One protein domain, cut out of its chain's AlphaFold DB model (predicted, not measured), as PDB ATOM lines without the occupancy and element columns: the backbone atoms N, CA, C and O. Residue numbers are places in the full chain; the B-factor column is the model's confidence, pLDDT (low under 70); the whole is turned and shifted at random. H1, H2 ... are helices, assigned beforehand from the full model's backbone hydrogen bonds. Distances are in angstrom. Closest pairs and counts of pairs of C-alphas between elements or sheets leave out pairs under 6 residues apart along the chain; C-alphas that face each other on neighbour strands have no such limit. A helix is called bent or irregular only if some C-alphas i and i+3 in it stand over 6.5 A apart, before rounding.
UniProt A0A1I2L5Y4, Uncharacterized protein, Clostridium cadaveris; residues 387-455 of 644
ATOM      1  N   ALA A 387     -55.793 -46.410  62.797       95.94
ATOM      2  CA  ALA A 387     -56.268 -46.129  61.446       95.94
ATOM      3  C   ALA A 387     -55.374 -45.125  60.698       95.94
ATOM      4  O   ALA A 387     -55.102 -45.325  59.520       95.94
ATOM      5  N   GLN A 388     -54.886 -44.075  61.371       96.38
ATOM      6  CA  GLN A 388     -53.943 -43.126  60.766       96.38
ATOM      7  C   GLN A 388     -52.613 -43.801  60.418       96.38
ATOM      8  O   GLN A 388     -52.114 -43.605  59.314       96.38
ATOM      9  N   LYS A 389     -52.071 -44.632  61.322       96.12
ATOM     10  CA  LYS A 389     -50.833 -45.388  61.070       96.12
ATOM     11  C   LYS A 389     -50.988 -46.339  59.881       96.12
ATOM     12  O   LYS A 389     -50.185 -46.275  58.962       96.12
ATOM     13  N   GLU A 390     -52.058 -47.137  59.857       97.12
ATOM     14  CA  GLU A 390     -52.370 -48.054  58.749       97.12
ATOM     15  C   GLU A 390     -52.575 -47.302  57.417       97.12
ATOM     16  O   GLU A 390     -52.210 -47.800  56.354       97.12
ATOM     17  N   GLN A 391     -53.157 -46.096  57.453       98.00
ATOM     18  CA  GLN A 391     -53.344 -45.266  56.260       98.00
ATOM     19  C   GLN A 391     -52.014 -44.723  55.718       98.00
ATOM     20  O   GLN A 391     -51.828 -44.722  54.501       98.00
ATOM     21  N   ILE A 392     -51.116 -44.265  56.597       98.38
ATOM     22  CA  ILE A 392     -49.778 -43.782  56.225       98.38
ATOM     23  C   ILE A 392     -48.934 -44.936  55.684       98.38
ATOM     24  O   ILE A 392     -48.453 -44.831  54.565       98.38
ATOM     25  N   GLU A 393     -48.838 -46.049  56.412       97.75
ATOM     26  CA  GLU A 393     -48.055 -47.229  56.013       97.75
ATOM     27  C   GLU A 393     -48.486 -47.744  54.634       97.75
ATOM     28  O   GLU A 393     -47.671 -47.906  53.731       97.75
ATOM     29  N   LYS A 394     -49.800 -47.882  54.411       98.31
ATOM     30  CA  LYS A 394     -50.331 -48.285  53.105       98.31
ATOM     31  C   LYS A 394     -49.967 -47.302  51.988       98.31
ATOM     32  O   LYS A 394     -49.750 -47.719  50.850       98.31
ATOM     33  N   LEU A 395     -49.981 -46.000  52.271       98.69
ATOM     34  CA  LEU A 395     -49.585 -44.993  51.292       98.69
ATOM     35  C   LEU A 395     -48.085 -45.091  50.992       98.69
ATOM     36  O   LEU A 395     -47.714 -45.026  49.823       98.69
ATOM     37  N   GLU A 396     -47.246 -45.276  52.008       98.50
ATOM     38  CA  GLU A 396     -45.801 -45.456  51.847       98.50
ATOM     39  C   GLU A 396     -45.493 -46.687  50.982       98.50
ATOM     40  O   GLU A 396     -44.790 -46.549  49.979       98.50
ATOM     41  N   ASP A 397     -46.107 -47.839  51.268       98.38
ATOM     42  CA  ASP A 397     -45.981 -49.060  50.458       98.38
ATOM     43  C   ASP A 397     -46.376 -48.819  48.993       98.38
ATOM     44  O   ASP A 397     -45.699 -49.250  48.054       98.38
ATOM     45  N   ASN A 398     -47.477 -48.094  48.774       98.50
ATOM     46  CA  ASN A 398     -47.950 -47.771  47.434       98.50
ATOM     47  C   ASN A 398     -47.019 -46.791  46.697       98.50
ATOM     48  O   ASN A 398     -46.897 -46.883  45.475       98.50
ATOM     49  N   ILE A 399     -46.382 -45.854  47.408       98.56
ATOM     50  CA  ILE A 399     -45.375 -44.943  46.845       98.56
ATOM     51  C   ILE A 399     -44.112 -45.724  46.459       98.56
ATOM     52  O   ILE A 399     -43.541 -45.469  45.401       98.56
ATOM     53  N   ASP A 400     -43.695 -46.700  47.264       97.75
ATOM     54  CA  ASP A 400     -42.527 -47.536  46.963       97.75
ATOM     55  C   ASP A 400     -42.769 -48.482  45.780       97.75
ATOM     56  O   ASP A 400     -41.859 -48.726  44.987       97.75
ATOM     57  N   ALA A 401     -44.003 -48.964  45.615       97.75
ATOM     58  CA  ALA A 401     -44.432 -49.782  44.480       97.75
ATOM     59  C   ALA A 401     -44.967 -48.965  43.282       97.75
ATOM     60  O   ALA A 401     -45.517 -49.540  42.336       97.75
ATOM     61  N   MET A 402     -44.849 -47.635  43.315       96.81
ATOM     62  CA  MET A 402     -45.436 -46.730  42.327       96.81
ATOM     63  C   MET A 402     -44.876 -46.959  40.917       96.81
ATOM     64  O   MET A 402     -43.665 -46.956  40.701       96.81
ATOM     65  N   SER A 403     -45.761 -47.057  39.920       95.00
ATOM     66  CA  SER A 403     -45.372 -46.942  38.513       95.00
ATOM     67  C   SER A 403     -45.219 -45.477  38.105       95.00
ATOM     68  O   SER A 403     -46.054 -44.631  38.428       95.00
ATOM     69  N   GLU A 404     -44.161 -45.170  37.350       90.62
ATOM     70  CA  GLU A 404     -43.898 -43.819  36.838       90.62
ATOM     71  C   GLU A 404     -44.793 -43.460  35.629       90.62
ATOM     72  O   GLU A 404     -44.310 -43.109  34.551       90.62
ATOM     73  N   ASP A 405     -46.113 -43.504  35.808       96.25
ATOM     74  CA  ASP A 405     -47.100 -42.985  34.859       96.25
ATOM     75  C   ASP A 405     -48.036 -41.952  35.508       96.25
ATOM     76  O   ASP A 405     -48.278 -41.965  36.715       96.25
ATOM     77  N   TYR A 406     -48.583 -41.050  34.686       97.31
ATOM     78  CA  TYR A 406     -49.391 -39.917  35.149       97.31
ATOM     79  C   TYR A 406     -50.598 -40.340  35.999       97.31
ATOM     80  O   TYR A 406     -50.883 -39.707  37.015       97.31
ATOM     81  N   GLY A 407     -51.305 -41.407  35.608       97.19
ATOM     82  CA  GLY A 407     -52.514 -41.851  36.303       97.19
ATOM     83  C   GLY A 407     -52.206 -42.405  37.691       97.19
ATOM     84  O   GLY A 407     -52.895 -42.074  38.657       97.19
ATOM     85  N   SER A 408     -51.141 -43.198  37.798       97.19
ATOM     86  CA  SER A 408     -50.693 -43.771  39.069       97.19
ATOM     87  C   SER A 408     -50.177 -42.697  40.028       97.19
ATOM     88  O   SER A 408     -50.613 -42.655  41.179       97.19
ATOM     89  N   VAL A 409     -49.342 -41.768  39.551       98.44
ATOM     90  CA  VAL A 409     -48.828 -40.655  40.371       98.44
ATOM     91  C   VAL A 409     -49.956 -39.733  40.832       98.44
ATOM     92  O   VAL A 409     -50.006 -39.367  42.006       98.44
ATOM     93  N   GLN A 410     -50.899 -39.385  39.949       98.25
ATOM     94  CA  GLN A 410     -52.044 -38.556  40.325       98.25
ATOM     95  C   GLN A 410     -52.896 -39.236  41.405       98.25
ATOM     96  O   GLN A 410     -53.257 -38.597  42.392       98.25
ATOM     97  N   LYS A 411     -53.183 -40.533  41.255       98.25
ATOM     98  CA  LYS A 411     -53.955 -41.291  42.245       98.25
ATOM     99  C   LYS A 411     -53.266 -41.304  43.614       98.25
ATOM    100  O   LYS A 411     -53.932 -41.091  44.625       98.25
ATOM    101  N   LEU A 412     -51.953 -41.528  43.661       98.56
ATOM    102  CA  LEU A 412     -51.199 -41.514  44.921       98.56
ATOM    103  C   LEU A 412     -51.144 -40.125  45.546       98.56
ATOM    104  O   LEU A 412     -51.236 -39.997  46.764       98.56
ATOM    105  N   PHE A 413     -51.074 -39.073  44.731       98.56
ATOM    106  CA  PHE A 413     -51.191 -37.711  45.231       98.56
ATOM    107  C   PHE A 413     -52.572 -37.443  45.849       98.56
ATOM    108  O   PHE A 413     -52.658 -36.877  46.936       98.56
ATOM    109  N   GLU A 414     -53.655 -37.916  45.231       98.31
ATOM    110  CA  GLU A 414     -55.000 -37.842  45.817       98.31
ATOM    111  C   GLU A 414     -55.120 -38.647  47.123       98.31
ATOM    112  O   GLU A 414     -55.832 -38.230  48.036       98.31
ATOM    113  N   GLU A 415     -54.429 -39.786  47.244       98.38
ATOM    114  CA  GLU A 415     -54.339 -40.552  48.494       98.38
ATOM    115  C   GLU A 415     -53.554 -39.793  49.577       98.38
ATOM    116  O   GLU A 415     -54.025 -39.712  50.712       98.38
ATOM    117  N   TYR A 416     -52.434 -39.154  49.222       98.56
ATOM    118  CA  TYR A 416     -51.661 -38.285  50.115       98.56
ATOM    119  C   TYR A 416     -52.490 -37.113  50.651       98.56
ATOM    120  O   TYR A 416     -52.467 -36.829  51.847       98.56
ATOM    121  N   LEU A 417     -53.298 -36.468  49.803       98.19
ATOM    122  CA  LEU A 417     -54.160 -35.363  50.231       98.19
ATOM    123  C   LEU A 417     -55.235 -35.790  51.247       98.19
ATOM    124  O   LEU A 417     -55.705 -34.945  52.010       98.19
ATOM    125  N   ARG A 418     -55.597 -37.082  51.307       97.75
ATOM    126  CA  ARG A 418     -56.524 -37.636  52.316       97.75
ATOM    127  C   ARG A 418     -55.863 -37.908  53.668       97.75
ATOM    128  O   ARG A 418     -56.585 -38.169  54.630       97.75
ATOM    129  N   ILE A 419     -54.533 -37.885  53.756       98.19
ATOM    130  CA  ILE A 419     -53.836 -37.886  55.044       98.19
ATOM    131  C   ILE A 419     -54.097 -36.525  55.706       98.19
ATOM    132  O   ILE A 419     -53.916 -35.498  55.036       98.19
ATOM    133  N   PRO A 420     -54.510 -36.480  56.991       96.19
ATOM    134  CA  PRO A 420     -54.678 -35.219  57.703       96.19
ATOM    135  C   PRO A 420     -53.413 -34.367  57.593       96.19
ATOM    136  O   PRO A 420     -52.306 -34.875  57.764       96.19
ATOM    137  N   VAL A 421     -53.569 -33.078  57.288       96.50
ATOM    138  CA  VAL A 421     -52.452 -32.196  56.909       96.50
ATOM    139  C   VAL A 421     -51.304 -32.201  57.926       96.50
ATOM    140  O   VAL A 421     -50.145 -32.284  57.533       96.50
ATOM    141  N   THR A 422     -51.607 -32.227  59.224       94.00
ATOM    142  CA  THR A 422     -50.609 -32.221  60.306       94.00
ATOM    143  C   THR A 422     -49.958 -33.582  60.574       94.00
ATOM    144  O   THR A 422     -48.996 -33.662  61.343       94.00
ATOM    145  N   GLU A 423     -50.429 -34.641  59.908       96.75
ATOM    146  CA  GLU A 423     -49.832 -35.984  59.916       96.75
ATOM    147  C   GLU A 423     -48.998 -36.269  58.666       96.75
ATOM    148  O   GLU A 423     -48.228 -37.224  58.644       96.75
ATOM    149  N   ARG A 424     -49.087 -35.430  57.627       97.50
ATOM    150  CA  ARG A 424     -48.347 -35.637  56.372       97.50
ATOM    151  C   ARG A 424     -46.830 -35.618  56.549       97.50
ATOM    152  O   ARG A 424     -46.134 -36.236  55.751       97.50
ATOM    153  N   CYS A 425     -46.319 -34.975  57.602       96.75
ATOM    154  CA  CYS A 425     -44.901 -35.037  57.974       96.75
ATOM    155  C   CYS A 425     -44.414 -36.460  58.317       96.75
ATOM    156  O   CYS A 425     -43.221 -36.716  58.229       96.75
ATOM    157  N   TYR A 426     -45.317 -37.395  58.634       98.00
ATOM    158  CA  TYR A 426     -44.985 -38.793  58.920       98.00
ATOM    159  C   TYR A 426     -44.998 -39.709  57.684       98.00
ATOM    160  O   TYR A 426     -44.712 -40.890  57.834       98.00
ATOM    161  N   VAL A 427     -45.298 -39.199  56.480       98.31
ATOM    162  CA  VAL A 427     -45.159 -39.955  55.218       98.31
ATOM    163  C   VAL A 427     -43.699 -39.864  54.753       98.31
ATOM    164  O   VAL A 427     -43.321 -38.958  54.006       98.31
ATOM    165  N   LYS A 428     -42.851 -40.774  55.230       97.31
ATOM    166  CA  LYS A 428     -41.379 -40.708  55.167       97.31
ATOM    167  C   LYS A 428     -40.839 -40.699  53.735       97.31
ATOM    168  O   LYS A 428     -39.834 -40.057  53.440       97.31
ATOM    169  N   ASN A 429     -41.516 -41.387  52.814       97.69
ATOM    170  CA  ASN A 429     -41.102 -41.501  51.413       97.69
ATOM    171  C   ASN A 429     -41.825 -40.531  50.458       97.69
ATOM    172  O   ASN A 429     -41.689 -40.666  49.239       97.69
ATOM    173  N   TYR A 430     -42.536 -39.517  50.974       98.44
ATOM    174  CA  TYR A 430     -43.257 -38.530  50.154       98.44
ATOM    175  C   TYR A 430     -42.374 -37.853  49.097       98.44
ATOM    176  O   TYR A 430     -42.840 -37.560  47.997       98.44
ATOM    177  N   TRP A 431     -41.084 -37.658  49.373       97.81
ATOM    178  CA  TRP A 431     -40.128 -37.092  48.416       97.81
ATOM    179  C   TRP A 431     -40.095 -37.845  47.069       97.81
ATOM    180  O   TRP A 431     -39.939 -37.212  46.022       97.81
ATOM    181  N   LYS A 432     -40.318 -39.172  47.050       98.12
ATOM    182  CA  LYS A 432     -40.417 -39.973  45.812       98.12
ATOM    183  C   LYS A 432     -41.630 -39.552  44.981       98.12
ATOM    184  O   LYS A 432     -41.533 -39.344  43.765       98.12
ATOM    185  N   LEU A 433     -42.764 -39.384  45.658       98.38
ATOM    186  CA  LEU A 433     -44.015 -38.935  45.060       98.38
ATOM    187  C   LEU A 433     -43.900 -37.483  44.576       98.38
ATOM    188  O   LEU A 433     -44.245 -37.200  43.431       98.38
ATOM    189  N   ALA A 434     -43.347 -36.582  45.387       97.81
ATOM    190  CA  ALA A 434     -43.133 -35.179  45.031       97.81
ATOM    191  C   ALA A 434     -42.247 -35.013  43.784       97.81
ATOM    192  O   ALA A 434     -42.593 -34.268  42.862       97.81
ATOM    193  N   ASN A 435     -41.145 -35.767  43.701       97.44
ATOM    194  CA  ASN A 435     -40.275 -35.777  42.524       97.44
ATOM    195  C   ASN A 435     -41.024 -36.235  41.264       97.44
ATOM    196  O   ASN A 435     -40.869 -35.639  40.195       97.44
ATOM    197  N   SER A 436     -41.881 -37.250  41.394       98.06
ATOM    198  CA  SER A 436     -42.698 -37.764  40.290       98.06
ATOM    199  C   SER A 436     -43.786 -36.774  39.858       98.06
ATOM    200  O   SER A 436     -43.943 -36.525  38.662       98.06
ATOM    201  N   ILE A 437     -44.466 -36.128  40.812       97.88
ATOM    202  CA  ILE A 437     -45.433 -35.042  40.570       97.88
ATOM    203  C   ILE A 437     -44.779 -33.929  39.746       97.88
ATOM    204  O   ILE A 437     -45.306 -33.535  38.702       97.88
ATOM    205  N   LYS A 438     -43.594 -33.468  40.172       96.31
ATOM    206  CA  LYS A 438     -42.824 -32.428  39.479       96.31
ATOM    207  C   LYS A 438     -42.415 -32.867  38.073       96.31
ATOM    208  O   LYS A 438     -42.626 -32.120  37.121       96.31
ATOM    209  N   LYS A 439     -41.874 -34.083  37.926       97.00
ATOM    210  CA  LYS A 439     -41.444 -34.660  36.638       97.00
ATOM    211  C   LYS A 439     -42.588 -34.742  35.624       97.00
ATOM    212  O   LYS A 439     -42.361 -34.534  34.436       97.00
ATOM    213  N   MET A 440     -43.804 -35.025  36.084       96.06
ATOM    214  CA  MET A 440     -44.988 -35.181  35.233       96.06
ATOM    215  C   MET A 440     -45.787 -33.890  35.030       96.06
ATOM    216  O   MET A 440     -46.773 -33.899  34.296       96.06
ATOM    217  N   GLY A 441     -45.392 -32.785  35.670       96.00
ATOM    218  CA  GLY A 441     -46.131 -31.525  35.606       96.00
ATOM    219  C   GLY A 441     -47.516 -31.594  36.259       96.00
ATOM    220  O   GLY A 441     -48.401 -30.818  35.897       96.00
ATOM    221  N   ILE A 442     -47.723 -32.514  37.207       96.69
ATOM    222  CA  ILE A 442     -48.954 -32.570  37.997       96.69
ATOM    223  C   ILE A 442     -48.965 -31.350  38.921       96.69
ATOM    224  O   ILE A 442     -47.998 -31.077  39.633       96.69
ATOM    225  N   LYS A 443     -50.067 -30.593  38.915       95.69
ATOM    226  CA  LYS A 443     -50.218 -29.439  39.805       95.69
ATOM    227  C   LYS A 443     -50.302 -29.926  41.251       95.69
ATOM    228  O   LYS A 443     -51.288 -30.556  41.625       95.69
ATOM    229  N   ASN A 444     -49.310 -29.579  42.066       95.44
ATOM    230  CA  ASN A 444     -49.376 -29.832  43.497       95.44
ATOM    231  C   ASN A 444     -50.349 -28.835  44.157       95.44
ATOM    232  O   ASN A 444     -50.176 -27.621  44.060       95.44
ATOM    233  N   THR A 445     -51.406 -29.360  44.774       96.12
ATOM    234  CA  THR A 445     -52.438 -28.601  45.495       96.12
ATOM    235  C   THR A 445     -52.418 -28.845  47.004       96.12
ATOM    236  O   THR A 445     -53.402 -28.526  47.666       96.12
ATOM    237  N   SER A 446     -51.359 -29.452  47.552       96.56
ATOM    238  CA  SER A 446     -51.252 -29.671  48.993       96.56
ATOM    239  C   SER A 446     -51.101 -28.346  49.730       96.56
ATOM    240  O   SER A 446     -50.370 -27.459  49.292       96.56
ATOM    241  N   GLU A 447     -51.764 -28.243  50.870       96.81
ATOM    242  CA  GLU A 447     -51.652 -27.126  51.794       96.81
ATOM    243  C   GLU A 447     -50.215 -26.962  52.305       96.81
ATOM    244  O   GLU A 447     -49.490 -27.939  52.509       96.81
ATOM    245  N   TYR A 448     -49.821 -25.714  52.554       96.62
ATOM    246  CA  TYR A 448     -48.556 -25.409  53.206       96.62
ATOM    247  C   TYR A 448     -48.608 -25.812  54.674       96.62
ATOM    248  O   TYR A 448     -49.493 -25.387  55.422       96.62
ATOM    249  N   LEU A 449     -47.644 -26.636  55.085       97.00
ATOM    250  CA  LEU A 449     -47.646 -27.215  56.423       97.00
ATOM    251  C   LEU A 449     -47.518 -26.140  57.512       97.00
ATOM    252  O   LEU A 449     -48.231 -26.225  58.505       97.00
ATOM    253  N   SER A 450     -46.728 -25.078  57.307       95.94
ATOM    254  CA  SER A 450     -46.593 -23.979  58.282       95.94
ATOM    255  C   SER A 450     -47.914 -23.281  58.608       95.94
ATOM    256  O   SER A 450     -48.193 -22.981  59.768       95.94
ATOM    257  N   SER A 451     -48.779 -23.098  57.613       92.75
ATOM    258  CA  SER A 451     -50.100 -22.497  57.802       92.75
ATOM    259  C   SER A 451     -51.073 -23.442  58.518       92.75
ATOM    260  O   SER A 451     -51.989 -22.989  59.205       92.75
ATOM    261  N   ALA A 452     -50.866 -24.754  58.386       93.06
ATOM    262  CA  ALA A 452     -51.732 -25.782  58.951       93.06
ATOM    263  C   ALA A 452     -51.387 -26.176  60.401       93.06
ATOM    264  O   ALA A 452     -52.237 -26.742  61.084       93.06
ATOM    265  N   MET A 453     -50.186 -25.858  60.902       91.00
ATOM    266  CA  MET A 453     -49.727 -26.198  62.263       91.00
ATOM    267  C   MET A 453     -50.309 -25.295  63.378       91.00
ATOM    268  O   MET A 453     -49.625 -24.995  64.352       91.00
ATOM    269  N   ASN A 454     -51.563 -24.854  63.260       91.38
ATOM    270  CA  ASN A 454     -52.260 -23.996  64.233       91.38
ATOM    271  C   ASN A 454     -53.442 -24.750  64.878       91.38
ATOM    272  O   ASN A 454     -54.595 -24.334  64.763       91.38
ATOM    273  N   GLU A 455     -53.169 -25.912  65.479       91.44
ATOM    274  CA  GLU A 455     -54.203 -26.818  66.003       91.44
ATOM    275  C   GLU A 455     -54.600 -26.505  67.449       91.44
ATOM    276  O   GLU A 455     -55.762 -26.688  67.810       91.44
TER     277      GLU A 455
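Overview. This is residues 387 to 455 of the 644 residues of an uncharacterized protein of Clostridium cadaveris (UniProt A0A1I2L5Y4). A helical hairpin, H1 and H2, has H4 packed on H2 and on the last part of H1; the short H3 and H5 pack together near one end, and residues 441 to 448 run back from H4 to H5. The 69 printed residues, with five named helices, H1 to H5, and no named strand, are all helix in class and compact, radius of gyration of the C-alphas 11.8 A, spanning 36 by 25 by 15 A.

Along the chain. H1, residues 387 to 400, begins at C-alpha 387 (-56.268, -46.129, 61.446) and is 20.0 A long. H2 is residues 406 to 417, 16.5 A; H3 421 to 426; H4 430 to 440, 15.4 A; H5 449 to 452, ending at C-alpha 452 (-51.732, -25.782, 58.951). H3 is only just irregular: C-alphas 422 and 425 are 6.8 A apart.

Arrangement. H1, with residues 395 to 399 alone, touches H2 at a shallow tilt of 23 degrees, opposite ways; closest C-alphas, Ile 399 and Leu 412, 7.0 A. H4 touches H2 at a steep 41 degrees, opposite ways; closest C-alphas, Tyr 406 and Met 440, 6.5 A. H3 touches H5; closest C-alphas, Thr 422 and Ala 452, 6.7 A. Every O i to N i+4 pair is within hydrogen-bond range in H1, H2 and H4; H3 has 0 of 2, but 2 of 3 O i to N i+3 pairs, and H5 is too short.

Size, cuts and confidence. The farthest C-alphas, Asp 405 and Glu 455, are 35.8 A apart. The printed part has no cut, no link is long, and no printed residue is under pLDDT 70.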